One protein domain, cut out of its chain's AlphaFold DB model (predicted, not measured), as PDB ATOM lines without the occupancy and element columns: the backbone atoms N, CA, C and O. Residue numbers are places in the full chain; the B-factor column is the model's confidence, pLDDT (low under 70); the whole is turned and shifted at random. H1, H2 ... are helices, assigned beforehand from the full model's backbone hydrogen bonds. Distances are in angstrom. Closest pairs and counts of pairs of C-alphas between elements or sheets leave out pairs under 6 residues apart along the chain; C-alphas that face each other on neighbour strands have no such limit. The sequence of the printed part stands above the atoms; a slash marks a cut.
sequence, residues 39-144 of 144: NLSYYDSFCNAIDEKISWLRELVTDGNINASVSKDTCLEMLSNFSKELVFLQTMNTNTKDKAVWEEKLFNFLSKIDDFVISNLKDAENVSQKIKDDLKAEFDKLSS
ATOM      1  N   ASN A  39     -55.588 -13.544 203.670       59.22
ATOM      2  CA  ASN A  39     -54.972 -13.991 202.427       59.22
ATOM      3  C   ASN A  39     -55.430 -15.429 202.160       59.22
ATOM      4  O   ASN A  39     -54.813 -16.368 202.639       59.22
ATOM      5  N   LEU A  40     -56.542 -15.593 201.443       66.50
ATOM      6  CA  LEU A  40     -57.123 -16.895 201.093       66.50
ATOM      7  C   LEU A  40     -56.443 -17.549 199.877       66.50
ATOM      8  O   LEU A  40     -56.864 -18.618 199.448       66.50
ATOM      9  N   SER A  41     -55.377 -16.947 199.333       70.31
ATOM     10  CA  SER A  41     -54.675 -17.463 198.147       70.31
ATOM     11  C   SER A  41     -53.984 -18.814 198.395       70.31
ATOM     12  O   SER A  41     -53.700 -19.552 197.452       70.31
ATOM     13  N   TYR A  42     -53.762 -19.196 199.659       73.69
ATOM     14  CA  TYR A  42     -53.265 -20.535 199.987       73.69
ATOM     15  C   TYR A  42     -54.262 -21.642 199.618       73.69
ATOM     16  O   TYR A  42     -53.829 -22.758 199.339       73.69
ATOM     17  N   TYR A  43     -55.568 -21.354 199.547       78.50
ATOM     18  CA  TYR A  43     -56.551 -22.330 199.074       78.50
ATOM     19  C   TYR A  43     -56.398 -22.633 197.586       78.50
ATOM     20  O   TYR A  43     -56.556 -23.785 197.201       78.50
ATOM     21  N   ASP A  44     -56.003 -21.659 196.761       81.69
ATOM     22  CA  ASP A  44     -55.698 -21.921 195.349       81.69
ATOM     23  C   ASP A  44     -54.517 -22.896 195.223       81.69
ATOM     24  O   ASP A  44     -54.568 -23.852 194.450       81.69
ATOM     25  N   SER A  45     -53.482 -22.700 196.049       83.25
ATOM     26  CA  SER A  45     -52.320 -23.598 196.106       83.25
ATOM     27  C   SER A  45     -52.690 -24.985 196.632       83.25
ATOM     28  O   SER A  45     -52.226 -25.991 196.098       83.25
ATOM     29  N   PHE A  46     -53.567 -25.060 197.634       84.88
ATOM     30  CA  PHE A  46     -54.059 -26.331 198.155       84.88
ATOM     31  C   PHE A  46     -54.915 -27.080 197.126       84.88
ATOM     32  O   PHE A  46     -54.770 -28.288 196.967       84.88
ATOM     33  N   CYS A  47     -55.741 -26.374 196.352       88.00
ATOM     34  CA  CYS A  47     -56.473 -26.963 195.235       88.00
ATOM     35  C   CYS A  47     -55.529 -27.553 194.173       88.00
ATOM     36  O   CYS A  47     -55.827 -28.619 193.650       88.00
ATOM     37  N   ASN A  48     -54.372 -26.939 193.900       90.00
ATOM     38  CA  ASN A  48     -53.385 -27.543 192.992       90.00
ATOM     39  C   ASN A  48     -52.868 -28.886 193.531       90.00
ATOM     40  O   ASN A  48     -52.817 -29.861 192.788       90.00
ATOM     41  N   ALA A  49     -52.568 -28.969 194.832       90.56
ATOM     42  CA  ALA A  49     -52.168 -30.228 195.462       90.56
ATOM     43  C   ALA A  49     -53.270 -31.299 195.370       90.56
ATOM     44  O   ALA A  49     -52.981 -32.480 195.178       90.56
ATOM     45  N   ILE A  50     -54.543 -30.905 195.472       93.19
ATOM     46  CA  ILE A  50     -55.669 -31.828 195.285       93.19
ATOM     47  C   ILE A  50     -55.761 -32.302 193.826       93.19
ATOM     48  O   ILE A  50     -55.961 -33.494 193.593       93.19
ATOM     49  N   ASP A  51     -55.572 -31.415 192.845       94.62
ATOM     50  CA  ASP A  51     -55.589 -31.782 191.422       94.62
ATOM     51  C   ASP A  51     -54.471 -32.777 191.063       94.62
ATOM     52  O   ASP A  51     -54.697 -33.737 190.318       94.62
ATOM     53  N   GLU A  52     -53.293 -32.640 191.680       96.69
ATOM     54  CA  GLU A  52     -52.221 -33.634 191.571       96.69
ATOM     55  C   GLU A  52     -52.663 -35.013 192.086       96.69
ATOM     56  O   GLU A  52     -52.366 -36.033 191.458       96.69
ATOM     57  N   LYS A  53     -53.424 -35.078 193.190       96.50
ATOM     58  CA  LYS A  53     -53.969 -36.353 193.691       96.50
ATOM     59  C   LYS A  53     -55.050 -36.923 192.784       96.50
ATOM     60  O   LYS A  53     -55.074 -38.135 192.589       96.50
ATOM     61  N   ILE A  54     -55.896 -36.089 192.181       97.69
ATOM     62  CA  ILE A  54     -56.871 -36.542 191.176       97.69
ATOM     63  C   ILE A  54     -56.147 -37.119 189.952       97.69
ATOM     64  O   ILE A  54     -56.549 -38.158 189.424       97.69
ATOM     65  N   SER A  55     -55.058 -36.482 189.520       97.56
ATOM     66  CA  SER A  55     -54.233 -36.964 188.410       97.56
ATOM     67  C   SER A  55     -53.563 -38.296 188.737       97.56
ATOM     68  O   SER A  55     -53.656 -39.233 187.947       97.56
ATOM     69  N   TRP A  56     -53.003 -38.438 189.935       97.94
ATOM     70  CA  TRP A  56     -52.456 -39.710 190.405       97.94
ATOM     71  C   TRP A  56     -53.523 -40.817 190.499       97.94
ATOM     72  O   TRP A  56     -53.304 -41.939 190.045       97.94
ATOM     73  N   LEU A  57     -54.725 -40.509 191.000       98.00
ATOM     74  CA  LEU A  57     -55.848 -41.454 190.998       98.00
ATOM     75  C   LEU A  57     -56.225 -41.897 189.577       98.00
ATOM     76  O   LEU A  57     -56.563 -43.062 189.360       98.00
ATOM     77  N   ARG A  58     -56.136 -40.996 188.589       98.06
ATOM     78  CA  ARG A  58     -56.371 -41.317 187.174       98.06
ATOM     79  C   ARG A  58     -55.345 -42.310 186.638       98.06
ATOM     80  O   ARG A  58     -55.730 -43.208 185.887       98.06
ATOM     81  N   GLU A  59     -54.081 -42.184 187.029       97.94
ATOM     82  CA  GLU A  59     -53.029 -43.152 186.690       97.94
ATOM     83  C   GLU A  59     -53.343 -44.525 187.292       97.94
ATOM     84  O   GLU A  59     -53.433 -45.506 186.557       97.94
ATOM     85  N   LEU A  60     -53.665 -44.585 188.589       97.06
ATOM     86  CA  LEU A  60     -54.035 -45.839 189.263       97.06
ATOM     87  C   LEU A  60     -55.221 -46.548 188.592       97.06
ATOM     88  O   LEU A  60     -55.194 -47.762 188.371       97.06
ATOM     89  N   VAL A  61     -56.268 -45.796 188.243       97.19
ATOM     90  CA  VAL A  61     -57.428 -46.327 187.513       97.19
ATOM     91  C   VAL A  61     -57.026 -46.797 186.113       97.19
ATOM     92  O   VAL A  61     -57.501 -47.832 185.638       97.19
ATOM     93  N   THR A  62     -56.134 -46.062 185.445       96.62
ATOM     94  CA  THR A  62     -55.621 -46.424 184.120       96.62
ATOM     95  C   THR A  62     -54.867 -47.749 184.154       96.62
ATOM     96  O   THR A  62     -55.112 -48.592 183.285       96.62
ATOM     97  N   ASP A  63     -54.082 -47.973 185.201       96.06
ATOM     98  CA  ASP A  63     -53.303 -49.192 185.432       96.06
ATOM     99  C   ASP A  63     -54.154 -50.379 185.920       96.06
ATOM    100  O   ASP A  63     -53.655 -51.489 186.106       96.06
ATOM    101  N   GLY A  64     -55.464 -50.184 186.105       93.81
ATOM    102  CA  GLY A  64     -56.383 -51.247 186.512       93.81
ATOM    103  C   GLY A  64     -56.381 -51.527 188.017       93.81
ATOM    104  O   GLY A  64     -56.842 -52.595 188.452       93.81
ATOM    105  N   ASN A  65     -55.922 -50.567 188.829       94.44
ATOM    106  CA  ASN A  65     -55.995 -50.615 190.291       94.44
ATOM    107  C   ASN A  65     -57.416 -50.311 190.815       94.44
ATOM    108  O   ASN A  65     -57.615 -49.558 191.761       94.44
ATOM    109  N   ILE A  66     -58.420 -50.908 190.175       95.69
ATOM    110  CA  ILE A  66     -59.839 -50.800 190.515       95.69
ATOM    111  C   ILE A  66     -60.398 -52.168 190.894       95.69
ATOM    112  O   ILE A  66     -59.895 -53.204 190.440       95.69
ATOM    113  N   ASN A  67     -61.446 -52.177 191.711       92.88
ATOM    114  CA  ASN A  67     -62.180 -53.380 192.083       92.88
ATOM    115  C   ASN A  67     -62.743 -54.088 190.842       92.88
ATOM    116  O   ASN A  67     -63.167 -53.450 189.882       92.88
ATOM    117  N   ALA A  68     -62.765 -55.425 190.852       87.62
ATOM    118  CA  ALA A  68     -63.120 -56.225 189.671       87.62
ATOM    119  C   ALA A  68     -64.557 -55.992 189.162       87.62
ATOM    120  O   ALA A  68     -64.845 -56.244 187.997       87.62
ATOM    121  N   SER A  69     -65.453 -55.517 190.030       88.69
ATOM    122  CA  SER A  69     -66.849 -55.198 189.717       88.69
ATOM    123  C   SER A  69     -67.063 -53.770 189.205       88.69
ATOM    124  O   SER A  69     -68.201 -53.394 188.930       88.69
ATOM    125  N   VAL A  70     -66.008 -52.957 189.122       91.12
ATOM    126  CA  VAL A  70     -66.095 -51.529 188.805       91.12
ATOM    127  C   VAL A  70     -65.651 -51.273 187.368       91.12
ATOM    128  O   VAL A  70     -64.662 -51.825 186.889       91.12
ATOM    129  N   SER A  71     -66.391 -50.412 186.672       95.62
ATOM    130  CA  SER A  71     -66.045 -49.984 185.319       95.62
ATOM    131  C   SER A  71     -64.942 -48.929 185.349       95.62
ATOM    132  O   SER A  71     -65.108 -47.856 185.936       95.62
ATOM    133  N   LYS A  72     -63.839 -49.211 184.648       96.44
ATOM    134  CA  LYS A  72     -62.739 -48.260 184.448       96.44
ATOM    135  C   LYS A  72     -63.233 -46.943 183.847       96.44
ATOM    136  O   LYS A  72     -62.859 -45.883 184.338       96.44
ATOM    137  N   ASP A  73     -64.092 -47.007 182.831       97.00
ATOM    138  CA  ASP A  73     -64.617 -45.813 182.162       97.00
ATOM    139  C   ASP A  73     -65.440 -44.949 183.121       97.00
ATOM    140  O   ASP A  73     -65.277 -43.731 183.160       97.00
ATOM    141  N   THR A  74     -66.249 -45.577 183.978       96.00
ATOM    142  CA  THR A  74     -67.023 -44.867 185.004       96.00
ATOM    143  C   THR A  74     -66.109 -44.198 186.034       96.00
ATOM    144  O   THR A  74     -66.347 -43.052 186.413       96.00
ATOM    145  N   CYS A  75     -65.024 -44.857 186.455       97.38
ATOM    146  CA  CYS A  75     -64.029 -44.235 187.331       97.38
ATOM    147  C   CYS A  75     -63.350 -43.023 186.685       97.38
ATOM    148  O   CYS A  75     -63.210 -41.983 187.328       97.38
ATOM    149  N   LEU A  76     -62.945 -43.135 185.418       97.94
ATOM    150  CA  LEU A  76     -62.308 -42.036 184.691       97.94
ATOM    151  C   LEU A  76     -63.263 -40.851 184.481       97.94
ATOM    152  O   LEU A  76     -62.836 -39.693 184.555       97.94
ATOM    153  N   GLU A  77     -64.553 -41.120 184.273       97.88
ATOM    154  CA  GLU A  77     -65.589 -40.088 184.211       97.88
ATOM    155  C   GLU A  77     -65.757 -39.377 185.562       97.88
ATOM    156  O   GLU A  77     -65.719 -38.144 185.610       97.88
ATOM    157  N   MET A  78     -65.858 -40.128 186.666       97.50
ATOM    158  CA  MET A  78     -65.938 -39.559 188.018       97.50
ATOM    159  C   MET A  78     -64.733 -38.666 188.333       97.50
ATOM    160  O   MET A  78     -64.910 -37.523 188.750       97.50
ATOM    161  N   LEU A  79     -63.513 -39.130 188.044       97.88
ATOM    162  CA  LEU A  79     -62.292 -38.341 188.239       97.88
ATOM    163  C   LEU A  79     -62.266 -37.076 187.371       97.88
ATOM    164  O   LEU A  79     -61.807 -36.024 187.810       97.88
ATOM    165  N   SER A  80     -62.790 -37.146 186.146       97.38
ATOM    166  CA  SER A  80     -62.938 -35.965 185.286       97.38
ATOM    167  C   SER A  80     -63.952 -34.969 185.849       97.38
ATOM    168  O   SER A  80     -63.767 -33.758 185.718       97.38
ATOM    169  N   ASN A  81     -65.017 -35.456 186.486       97.94
ATOM    170  CA  ASN A  81     -65.998 -34.609 187.156       97.94
ATOM    171  C   ASN A  81     -65.421 -33.962 188.421       97.94
ATOM    172  O   ASN A  81     -65.665 -32.776 188.630       97.94
ATOM    173  N   PHE A  82     -64.584 -34.666 189.189       97.56
ATOM    174  CA  PHE A  82     -63.866 -34.067 190.317       97.56
ATOM    175  C   PHE A  82     -62.932 -32.938 189.880       97.56
ATOM    176  O   PHE A  82     -62.987 -31.868 190.479       97.56
ATOM    177  N   SER A  83     -62.151 -33.105 188.804       96.00
ATOM    178  CA  SER A  83     -61.330 -32.001 188.274       96.00
ATOM    179  C   SER A  83     -62.185 -30.775 187.908       96.00
ATOM    180  O   SER A  83     -61.825 -29.647 188.236       96.00
ATOM    181  N   LYS A  84     -63.353 -30.967 187.275       95.94
ATOM    182  CA  LYS A  84     -64.273 -29.858 186.943       95.94
ATOM    183  C   LYS A  84     -64.851 -29.188 188.193       95.94
ATOM    184  O   LYS A  84     -64.945 -27.964 188.237       95.94
ATOM    185  N   GLU A  85     -65.252 -29.979 189.186       94.81
ATOM    186  CA  GLU A  85     -65.782 -29.474 190.454       94.81
ATOM    187  C   GLU A  85     -64.713 -28.679 191.223       94.81
ATOM    188  O   GLU A  85     -65.004 -27.595 191.721       94.81
ATOM    189  N   LEU A  86     -63.461 -29.139 191.231       93.25
ATOM    190  CA  LEU A  86     -62.338 -28.427 191.845       93.25
ATOM    191  C   LEU A  86     -62.056 -27.078 191.167       93.25
ATOM    192  O   LEU A  86     -61.892 -26.066 191.850       93.25
ATOM    193  N   VAL A  87     -62.088 -27.029 189.830       90.69
ATOM    194  CA  VAL A  87     -61.998 -25.766 189.072       90.69
ATOM    195  C   VAL A  87     -63.163 -24.833 189.422       90.69
ATOM    196  O   VAL A  87     -62.988 -23.620 189.557       90.69
ATOM    197  N   PHE A  88     -64.369 -25.371 189.614       89.06
ATOM    198  CA  PHE A  88     -65.510 -24.575 190.063       89.06
ATOM    199  C   PHE A  88     -65.304 -24.005 191.476       89.06
ATOM    200  O   PHE A  88     -65.603 -22.834 191.713       89.06
ATOM    201  N   LEU A  89     -64.733 -24.783 192.401       85.19
ATOM    202  CA  LEU A  89     -64.363 -24.300 193.737       85.19
ATOM    203  C   LEU A  89     -63.337 -23.160 193.667       85.19
ATOM    204  O   LEU A  89     -63.555 -22.112 194.279       85.19
ATOM    205  N   GLN A  90     -62.284 -23.315 192.858       81.06
ATOM    206  CA  GLN A  90     -61.274 -22.274 192.608       81.06
ATOM    207  C   GLN A  90     -61.865 -21.010 191.965       81.06
ATOM    208  O   GLN A  90     -61.461 -19.898 192.283       81.06
ATOM    209  N   THR A  91     -62.842 -21.136 191.070       80.56
ATOM    210  CA  THR A  91     -63.447 -19.968 190.400       80.56
ATOM    211  C   THR A  91     -64.521 -19.282 191.244       80.56
ATOM    212  O   THR A  91     -64.663 -18.062 191.169       80.56
ATOM    213  N   MET A  92     -65.225 -20.005 192.125       68.50
ATOM    214  CA  MET A  92     -66.106 -19.402 193.138       68.50
ATOM    215  C   MET A  92     -65.348 -18.511 194.142       68.50
ATOM    216  O   MET A  92     -65.972 -17.657 194.787       68.50
ATOM    217  N   ASN A  93     -64.018 -18.659 194.240       58.44
ATOM    218  CA  ASN A  93     -63.125 -17.848 195.076       58.44
ATOM    219  C   ASN A  93     -63.296 -16.341 194.862       58.44
ATOM    220  O   ASN A  93     -63.189 -15.557 195.801       58.44
ATOM    221  N   THR A  94     -63.626 -15.911 193.641       52.72
ATOM    222  CA  THR A  94     -63.677 -14.481 193.306       52.72
ATOM    223  C   THR A  94     -64.765 -13.708 194.054       52.72
ATOM    224  O   THR A  94     -64.707 -12.482 194.086       52.72
ATOM    225  N   ASN A  95     -65.757 -14.383 194.651       52.59
ATOM    226  CA  ASN A  95     -66.930 -13.729 195.245       52.59
ATOM    227  C   ASN A  95     -67.111 -13.962 196.756       52.59
ATOM    228  O   ASN A  95     -67.894 -13.247 197.377       52.59
ATOM    229  N   THR A  96     -66.394 -14.912 197.369       56.47
ATOM    230  CA  THR A  96     -66.627 -15.310 198.773       56.47
ATOM    231  C   THR A  96     -65.334 -15.210 199.578       56.47
ATOM    232  O   THR A  96     -64.499 -16.105 199.534       56.47
ATOM    233  N   LYS A  97     -65.162 -14.120 200.338       62.69
ATOM    234  CA  LYS A  97     -64.009 -13.911 201.243       62.69
ATOM    235  C   LYS A  97     -64.147 -14.644 202.588       62.69
ATOM    236  O   LYS A  97     -63.519 -14.256 203.570       62.69
ATOM    237  N   ASP A  98     -64.999 -15.661 202.652       71.81
ATOM    238  CA  ASP A  98     -65.312 -16.365 203.890       71.81
ATOM    239  C   ASP A  98     -64.503 -17.662 203.987       71.81
ATOM    240  O   ASP A  98     -64.656 -18.581 203.179       71.81
ATOM    241  N   LYS A  99     -63.629 -17.719 204.994       71.81
ATOM    242  CA  LYS A  99     -62.777 -18.873 205.279       71.81
ATOM    243  C   LYS A  99     -63.595 -20.120 205.636       71.81
ATOM    244  O   LYS A  99     -63.235 -21.203 205.187       71.81
ATOM    245  N   ALA A 100     -64.680 -19.986 206.397       70.94
ATOM    246  CA  ALA A 100     -65.487 -21.131 206.819       70.94
ATOM    247  C   ALA A 100     -66.196 -21.780 205.623       70.94
ATOM    248  O   ALA A 100     -66.249 -23.003 205.515       70.94
ATOM    249  N   VAL A 101     -66.661 -20.960 204.675       74.88
ATOM    250  CA  VAL A 101     -67.255 -21.443 203.417       74.88
ATOM    251  C   VAL A 101     -66.227 -22.208 202.575       74.88
ATOM    252  O   VAL A 101     -66.569 -23.200 201.933       74.88
ATOM    253  N   TRP A 102     -64.968 -21.767 202.577       77.06
ATOM    254  CA  TRP A 102     -63.869 -22.473 201.919       77.06
ATOM    255  C   TRP A 102     -63.595 -23.841 202.538       77.06
ATOM    256  O   TRP A 102     -63.563 -24.845 201.824       77.06
ATOM    257  N   GLU A 103     -63.430 -23.880 203.860       76.44
ATOM    258  CA  GLU A 103     -63.136 -25.109 204.599       76.44
ATOM    259  C   GLU A 103     -64.269 -26.132 204.455       76.44
ATOM    260  O   GLU A 103     -63.997 -27.301 204.192       76.44
ATOM    261  N   GLU A 104     -65.530 -25.699 204.532       78.56
ATOM    262  CA  GLU A 104     -66.694 -26.572 204.336       78.56
ATOM    263  C   GLU A 104     -66.722 -27.183 202.929       78.56
ATOM    264  O   GLU A 104     -66.897 -28.393 202.764       78.56
ATOM    265  N   LYS A 105     -66.528 -26.360 201.894       82.44
ATOM    266  CA  LYS A 105     -66.551 -26.828 200.504       82.44
ATOM    267  C   LYS A 105     -65.415 -27.797 200.205       82.44
ATOM    268  O   LYS A 105     -65.649 -28.819 199.564       82.44
ATOM    269  N   LEU A 106     -64.206 -27.491 200.674       83.81
ATOM    270  CA  LEU A 106     -63.051 -28.371 200.514       83.81
ATOM    271  C   LEU A 106     -63.230 -29.673 201.286       83.81
ATOM    272  O   LEU A 106     -62.924 -30.729 200.745       83.81
ATOM    273  N   PHE A 107     -63.770 -29.618 202.504       80.56
ATOM    274  CA  PHE A 107     -64.084 -30.819 203.270       80.56
ATOM    275  C   PHE A 107     -65.051 -31.723 202.501       80.56
ATOM    276  O   PHE A 107     -64.728 -32.878 202.235       80.56
ATOM    277  N   ASN A 108     -66.183 -31.175 202.052       82.88
ATOM    278  CA  ASN A 108     -67.174 -31.924 201.281       82.88
ATOM    279  C   ASN A 108     -66.582 -32.508 199.990       82.88
ATOM    280  O   ASN A 108     -66.910 -33.629 199.606       82.88
ATOM    281  N   PHE A 109     -65.705 -31.762 199.316       88.75
ATOM    282  CA  PHE A 109     -65.030 -32.228 198.110       88.75
ATOM    283  C   PHE A 109     -64.059 -33.382 198.392       88.75
ATOM    284  O   PHE A 109     -64.099 -34.407 197.710       88.75
ATOM    285  N   LEU A 110     -63.228 -33.255 199.428       87.31
ATOM    286  CA  LEU A 110     -62.286 -34.296 199.837       87.31
ATOM    287  C   LEU A 110     -63.003 -35.559 200.325       87.31
ATOM    288  O   LEU A 110     -62.540 -36.656 200.024       87.31
ATOM    289  N   SER A 111     -64.153 -35.432 200.995       83.94
ATOM    290  CA  SER A 111     -64.988 -36.582 201.364       83.94
ATOM    291  C   SER A 111     -65.457 -37.367 200.142       83.94
ATOM    292  O   SER A 111     -65.357 -38.588 200.138       83.94
ATOM    293  N   LYS A 112     -65.873 -36.692 199.059       90.81
ATOM    294  CA  LYS A 112     -66.247 -37.375 197.807       90.81
ATOM    295  C   LYS A 112     -65.076 -38.133 197.181       90.81
ATOM    296  O   LYS A 112     -65.278 -39.205 196.611       90.81
ATOM    297  N   ILE A 113     -63.862 -37.579 197.261       91.88
ATOM    298  CA  ILE A 113     -62.647 -38.258 196.788       91.88
ATOM    299  C   ILE A 113     -62.363 -39.492 197.650       91.88
ATOM    300  O   ILE A 113     -62.062 -40.552 197.104       91.88
ATOM    301  N   ASP A 114     -62.484 -39.377 198.974       85.62
ATOM    302  CA  ASP A 114     -62.274 -40.499 199.895       85.62
ATOM    303  C   ASP A 114     -63.295 -41.620 199.642       85.62
ATOM    304  O   ASP A 114     -62.915 -42.778 199.468       85.62
ATOM    305  N   ASP A 115     -64.574 -41.269 199.486       89.56
ATOM    306  CA  ASP A 115     -65.648 -42.208 199.147       89.56
ATOM    307  C   ASP A 115     -65.393 -42.903 197.805       89.56
ATOM    308  O   ASP A 115     -65.603 -44.115 197.666       89.56
ATOM    309  N   PHE A 116     -64.912 -42.153 196.808       94.88
ATOM    310  CA  PHE A 116     -64.502 -42.716 195.527       94.88
ATOM    311  C   PHE A 116     -63.382 -43.742 195.707       94.88
ATOM    312  O   PHE A 116     -63.479 -44.842 195.161       94.88
ATOM    313  N   VAL A 117     -62.345 -43.417 196.478       92.56
ATOM    314  CA  VAL A 117     -61.218 -44.322 196.738       92.56
ATOM    315  C   VAL A 117     -61.700 -45.603 197.414       92.56
ATOM    316  O   VAL A 117     -61.450 -46.692 196.894       92.56
ATOM    317  N   ILE A 118     -62.447 -45.466 198.513       89.50
ATOM    318  CA  ILE A 118     -62.974 -46.573 199.325       89.50
ATOM    319  C   ILE A 118     -63.872 -47.494 198.499       89.50
ATOM    320  O   ILE A 118     -63.777 -48.717 198.598       89.50
ATOM    321  N   SER A 119     -64.717 -46.919 197.646       90.88
ATOM    322  CA  SER A 119     -65.705 -47.692 196.891       90.88
ATOM    323  C   SER A 119     -65.125 -48.368 195.645       90.88
ATOM    324  O   SER A 119     -65.653 -49.389 195.199       90.88
ATOM    325  N   ASN A 120     -64.061 -47.812 195.051       94.06
ATOM    326  CA  ASN A 120     -63.649 -48.190 193.696       94.06
ATOM    327  C   ASN A 120     -62.266 -48.847 193.588       94.06
ATOM    328  O   ASN A 120     -62.044 -49.556 192.605       94.06
ATOM    329  N   LEU A 121     -61.344 -48.651 194.538       95.31
ATOM    330  CA  LEU A 121     -59.955 -49.125 194.415       95.31
ATOM    331  C   LEU A 121     -59.682 -50.407 195.219       95.31
ATOM    332  O   LEU A 121     -60.318 -50.656 196.240       95.31
ATOM    333  N   LYS A 122     -58.714 -51.219 194.761       90.88
ATOM    334  CA  LYS A 122     -58.341 -52.500 195.406       90.88
ATOM    335  C   LYS A 122     -57.567 -52.320 196.711       90.88
ATOM    336  O   LYS A 122     -57.729 -53.113 197.628       90.88
ATOM    337  N   ASP A 123     -56.720 -51.298 196.773       89.50
ATOM    338  CA  ASP A 123     -55.880 -50.976 197.932       89.50
ATOM    339  C   ASP A 123     -56.341 -49.666 198.586       89.50
ATOM    340  O   ASP A 123     -55.574 -48.726 198.806       89.50
ATOM    341  N   ALA A 124     -57.656 -49.560 198.784       86.69
ATOM    342  CA  ALA A 124     -58.304 -48.294 199.089       86.69
ATOM    343  C   ALA A 124     -57.824 -47.658 200.401       86.69
ATOM    344  O   ALA A 124     -57.698 -46.439 200.466       86.69
ATOM    345  N   GLU A 125     -57.512 -48.460 201.421       84.25
ATOM    346  CA  GLU A 125     -57.019 -47.966 202.712       84.25
ATOM    347  C   GLU A 125     -55.651 -47.286 202.568       84.25
ATOM    348  O   GLU A 125     -55.489 -46.135 202.974       84.25
ATOM    349  N   ASN A 126     -54.693 -47.939 201.898       85.75
ATOM    350  CA  ASN A 126     -53.367 -47.364 201.662       85.75
ATOM    351  C   ASN A 126     -53.430 -46.139 200.742       85.75
ATOM    352  O   ASN A 126     -52.743 -45.145 200.985       85.75
ATOM    353  N   VAL A 127     -54.266 -46.182 199.699       89.69
ATOM    354  CA  VAL A 127     -54.451 -45.042 198.789       89.69
ATOM    355  C   VAL A 127     -55.075 -43.855 199.527       89.69
ATOM    356  O   VAL A 127     -54.566 -42.739 199.416       89.69
ATOM    357  N   SER A 128     -56.124 -44.087 200.317       84.56
ATOM    358  CA  SER A 128     -56.783 -43.063 201.138       84.56
ATOM    359  C   SER A 128     -55.805 -42.444 202.137       84.56
ATOM    360  O   SER A 128     -55.679 -41.218 202.206       84.56
ATOM    361  N   GLN A 129     -55.051 -43.277 202.861       82.50
ATOM    362  CA  GLN A 129     -54.080 -42.802 203.841       82.50
ATOM    363  C   GLN A 129     -52.978 -41.969 203.181       82.50
ATOM    364  O   GLN A 129     -52.657 -40.883 203.659       82.50
ATOM    365  N   LYS A 130     -52.466 -42.409 202.027       88.88
ATOM    366  CA  LYS A 130     -51.459 -41.656 201.276       88.88
ATOM    367  C   LYS A 130     -51.964 -40.281 200.831       88.88
ATOM    368  O   LYS A 130     -51.223 -39.306 200.930       88.88
ATOM    369  N   ILE A 131     -53.206 -40.186 200.353       88.06
ATOM    370  CA  ILE A 131     -53.810 -38.896 199.980       88.06
ATOM    371  C   ILE A 131     -53.879 -37.981 201.199       88.06
ATOM    372  O   ILE A 131     -53.483 -36.820 201.107       88.06
ATOM    373  N   LYS A 132     -54.341 -38.504 202.339       85.62
ATOM    374  CA  LYS A 132     -54.456 -37.751 203.595       85.62
ATOM    375  C   LYS A 132     -53.097 -37.229 204.064       85.62
ATOM    376  O   LYS A 132     -52.992 -36.045 204.380       85.62
ATOM    377  N   ASP A 133     -52.066 -38.068 204.051       83.25
ATOM    378  CA  ASP A 133     -50.715 -37.694 204.481       83.25
ATOM    379  C   ASP A 133     -50.084 -36.652 203.548       83.25
ATOM    380  O   ASP A 133     -49.563 -35.634 204.014       83.25
ATOM    381  N   ASP A 134     -50.177 -36.864 202.232       86.06
ATOM    382  CA  ASP A 134     -49.622 -35.944 201.240       86.06
ATOM    383  C   ASP A 134     -50.338 -34.579 201.300       86.06
ATOM    384  O   ASP A 134     -49.684 -33.537 201.344       86.06
ATOM    385  N   LEU A 135     -51.676 -34.560 201.359       85.38
ATOM    386  CA  LEU A 135     -52.445 -33.311 201.448       85.38
ATOM    387  C   LEU A 135     -52.221 -32.591 202.776       85.38
ATOM    388  O   LEU A 135     -52.137 -31.362 202.795       85.38
ATOM    389  N   LYS A 136     -52.076 -33.326 203.883       80.88
ATOM    390  CA  LYS A 136     -51.709 -32.732 205.168       80.88
ATOM    391  C   LYS A 136     -50.352 -32.036 205.083       80.88
ATOM    392  O   LYS A 136     -50.227 -30.903 205.543       80.88
ATOM    393  N   ALA A 137     -49.354 -32.689 204.486       80.12
ATOM    394  CA  ALA A 137     -48.024 -32.112 204.326       80.12
ATOM    395  C   ALA A 137     -48.047 -30.844 203.454       80.12
ATOM    396  O   ALA A 137     -47.401 -29.856 203.804       80.12
ATOM    397  N   GLU A 138     -48.806 -30.844 202.356       80.06
ATOM    398  CA  GLU A 138     -48.979 -29.654 201.514       80.06
ATOM    399  C   GLU A 138     -49.701 -28.525 202.263       80.06
ATOM    400  O   GLU A 138     -49.255 -27.378 202.242       80.06
ATOM    401  N   PHE A 139     -50.756 -28.836 203.018       76.69
ATOM    402  CA  PHE A 139     -51.473 -27.836 203.809       76.69
ATOM    403  C   PHE A 139     -50.607 -27.227 204.928       76.69
ATOM    404  O   PHE A 139     -50.624 -26.013 205.143       76.69
ATOM    405  N   ASP A 140     -49.808 -28.039 205.626       73.31
ATOM    406  CA  ASP A 140     -48.912 -27.579 206.697       73.31
ATOM    407  C   ASP A 140     -47.803 -26.642 206.159       73.31
ATOM    408  O   ASP A 140     -47.387 -25.707 206.856       73.31
ATOM    409  N   LYS A 141     -47.353 -26.837 204.907       75.31
ATOM    410  CA  LYS A 141     -46.417 -25.923 204.216       75.31
ATOM    411  C   LYS A 141     -47.061 -24.581 203.879       75.31
ATOM    412  O   LYS A 141     -46.412 -23.549 203.998       75.31
ATOM    413  N   LEU A 142     -48.320 -24.606 203.446       68.06
ATOM    414  CA  LEU A 142     -49.061 -23.422 203.005       68.06
ATOM    415  C   LEU A 142     -49.605 -22.578 204.170       68.06
ATOM    416  O   LEU A 142     -49.876 -21.392 203.994       68.06
ATOM    417  N   SER A 143     -49.771 -23.185 205.348       55.47
ATOM    418  CA  SER A 143     -50.280 -22.545 206.574       55.47
ATOM    419  C   SER A 143     -49.191 -22.164 207.595       55.47
ATOM    420  O   SER A 143     -49.508 -21.661 208.682       55.47
ATOM    421  N   SER A 144     -47.913 -22.411 207.271       46.88
ATOM    422  CA  SER A 144     -46.746 -21.981 208.063       46.88
ATOM    423  C   SER A 144     -46.369 -20.532 207.812       46.88
ATOM    424  O   SER A 144     -46.113 -19.850 208.836       46.88
TER     425      SER A 144
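AT A GLANCE: This is residues 39 to 144 of the 144 residues of an uncharacterized protein of Campylobacter fetus subsp. venerealis (UniProt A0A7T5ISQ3). Four long helices, H1, H2, H3 and H4, stand side by side in an up-and-down bundle, each running against the one before it and joined to it at alternating ends of the bundle. In cross-section they make a four-cornered ring in chain order, with H1 and H3 across one diagonal and H2 and H4 across the wider one; H4 is tilted, with its start beside the end of H3 and its last residue beside the start of H1. The printed part has 106 residues with four named helices, in the order H1, H2, H3, H4, and no named strand, and its class is all helix. It is compact, with a radius of gyration of the C-alphas of 14.2 A, and elongated, with spans of 44 by 25 by 18 A.

IN THESE COORDINATES: H1 covers residues 41 to 62 and begins at C-alpha 41 (-54.675, -17.463, 198.147); it is 32.2 A from first to last C-alpha. H2, residues 72 to 92, is 30.3 A long and begins at C-alpha 72 (-62.739, -48.260, 184.448). H3, residues 99 to 120, is 31.5 A long. H4, residues 124 to 142, is 26.8 A long and ends at C-alpha 142 (-49.061, -23.422, 203.005).

HOW THE PARTS SIT: H1 and H2 form a helical hairpin and touch, at a shallow tilt of 7 degrees, opposite ways; their closest C-alphas, of Asp 44 and Gln 90, are 6.2 A apart. H2 and H3, the next helical hairpin, touch at a shallow tilt of 4 degrees, opposite ways, with the closest C-alphas, of Cys 75 and Asn 120, 7.5 A apart. H3 and H4 form a third helical hairpin at a shallow tilt of 24 degrees; H3 touches H4 with residues 114 to 118 alone and H4 touches H3 with residues 124 to 128 alone, the closest C-alphas, of Ile 118 and Ala 124, being 5.0 A apart. H4 also touches H1, at a shallow tilt of 24 degrees, opposite ways; their closest C-alphas, of Tyr 42 and Leu 142, are 5.9 A apart. H1 and H3 run the same way and are close but not clearly touching, with the C-alphas of Tyr 43 and Trp 102 nearest at 7.9 A. H2 and H4 are apart. In H1, H2, H3 and H4 every O i to N i+4 pair is within hydrogen-bond range.

THE WHOLE: The two C-alphas farthest apart, of Asn 39 and Ala 68, are 44.9 A apart. The printed part has no cut and no long link: H3 to H4 is tight, with 3 residues between them, and H1 to H2 and H2 to H3 are short, with 9 and 6. The mean pLDDT of the printed part is 85.5; residues 39 to 40, 92 to 97 and 142 to 144, the last being the chain's last residue, are under 70.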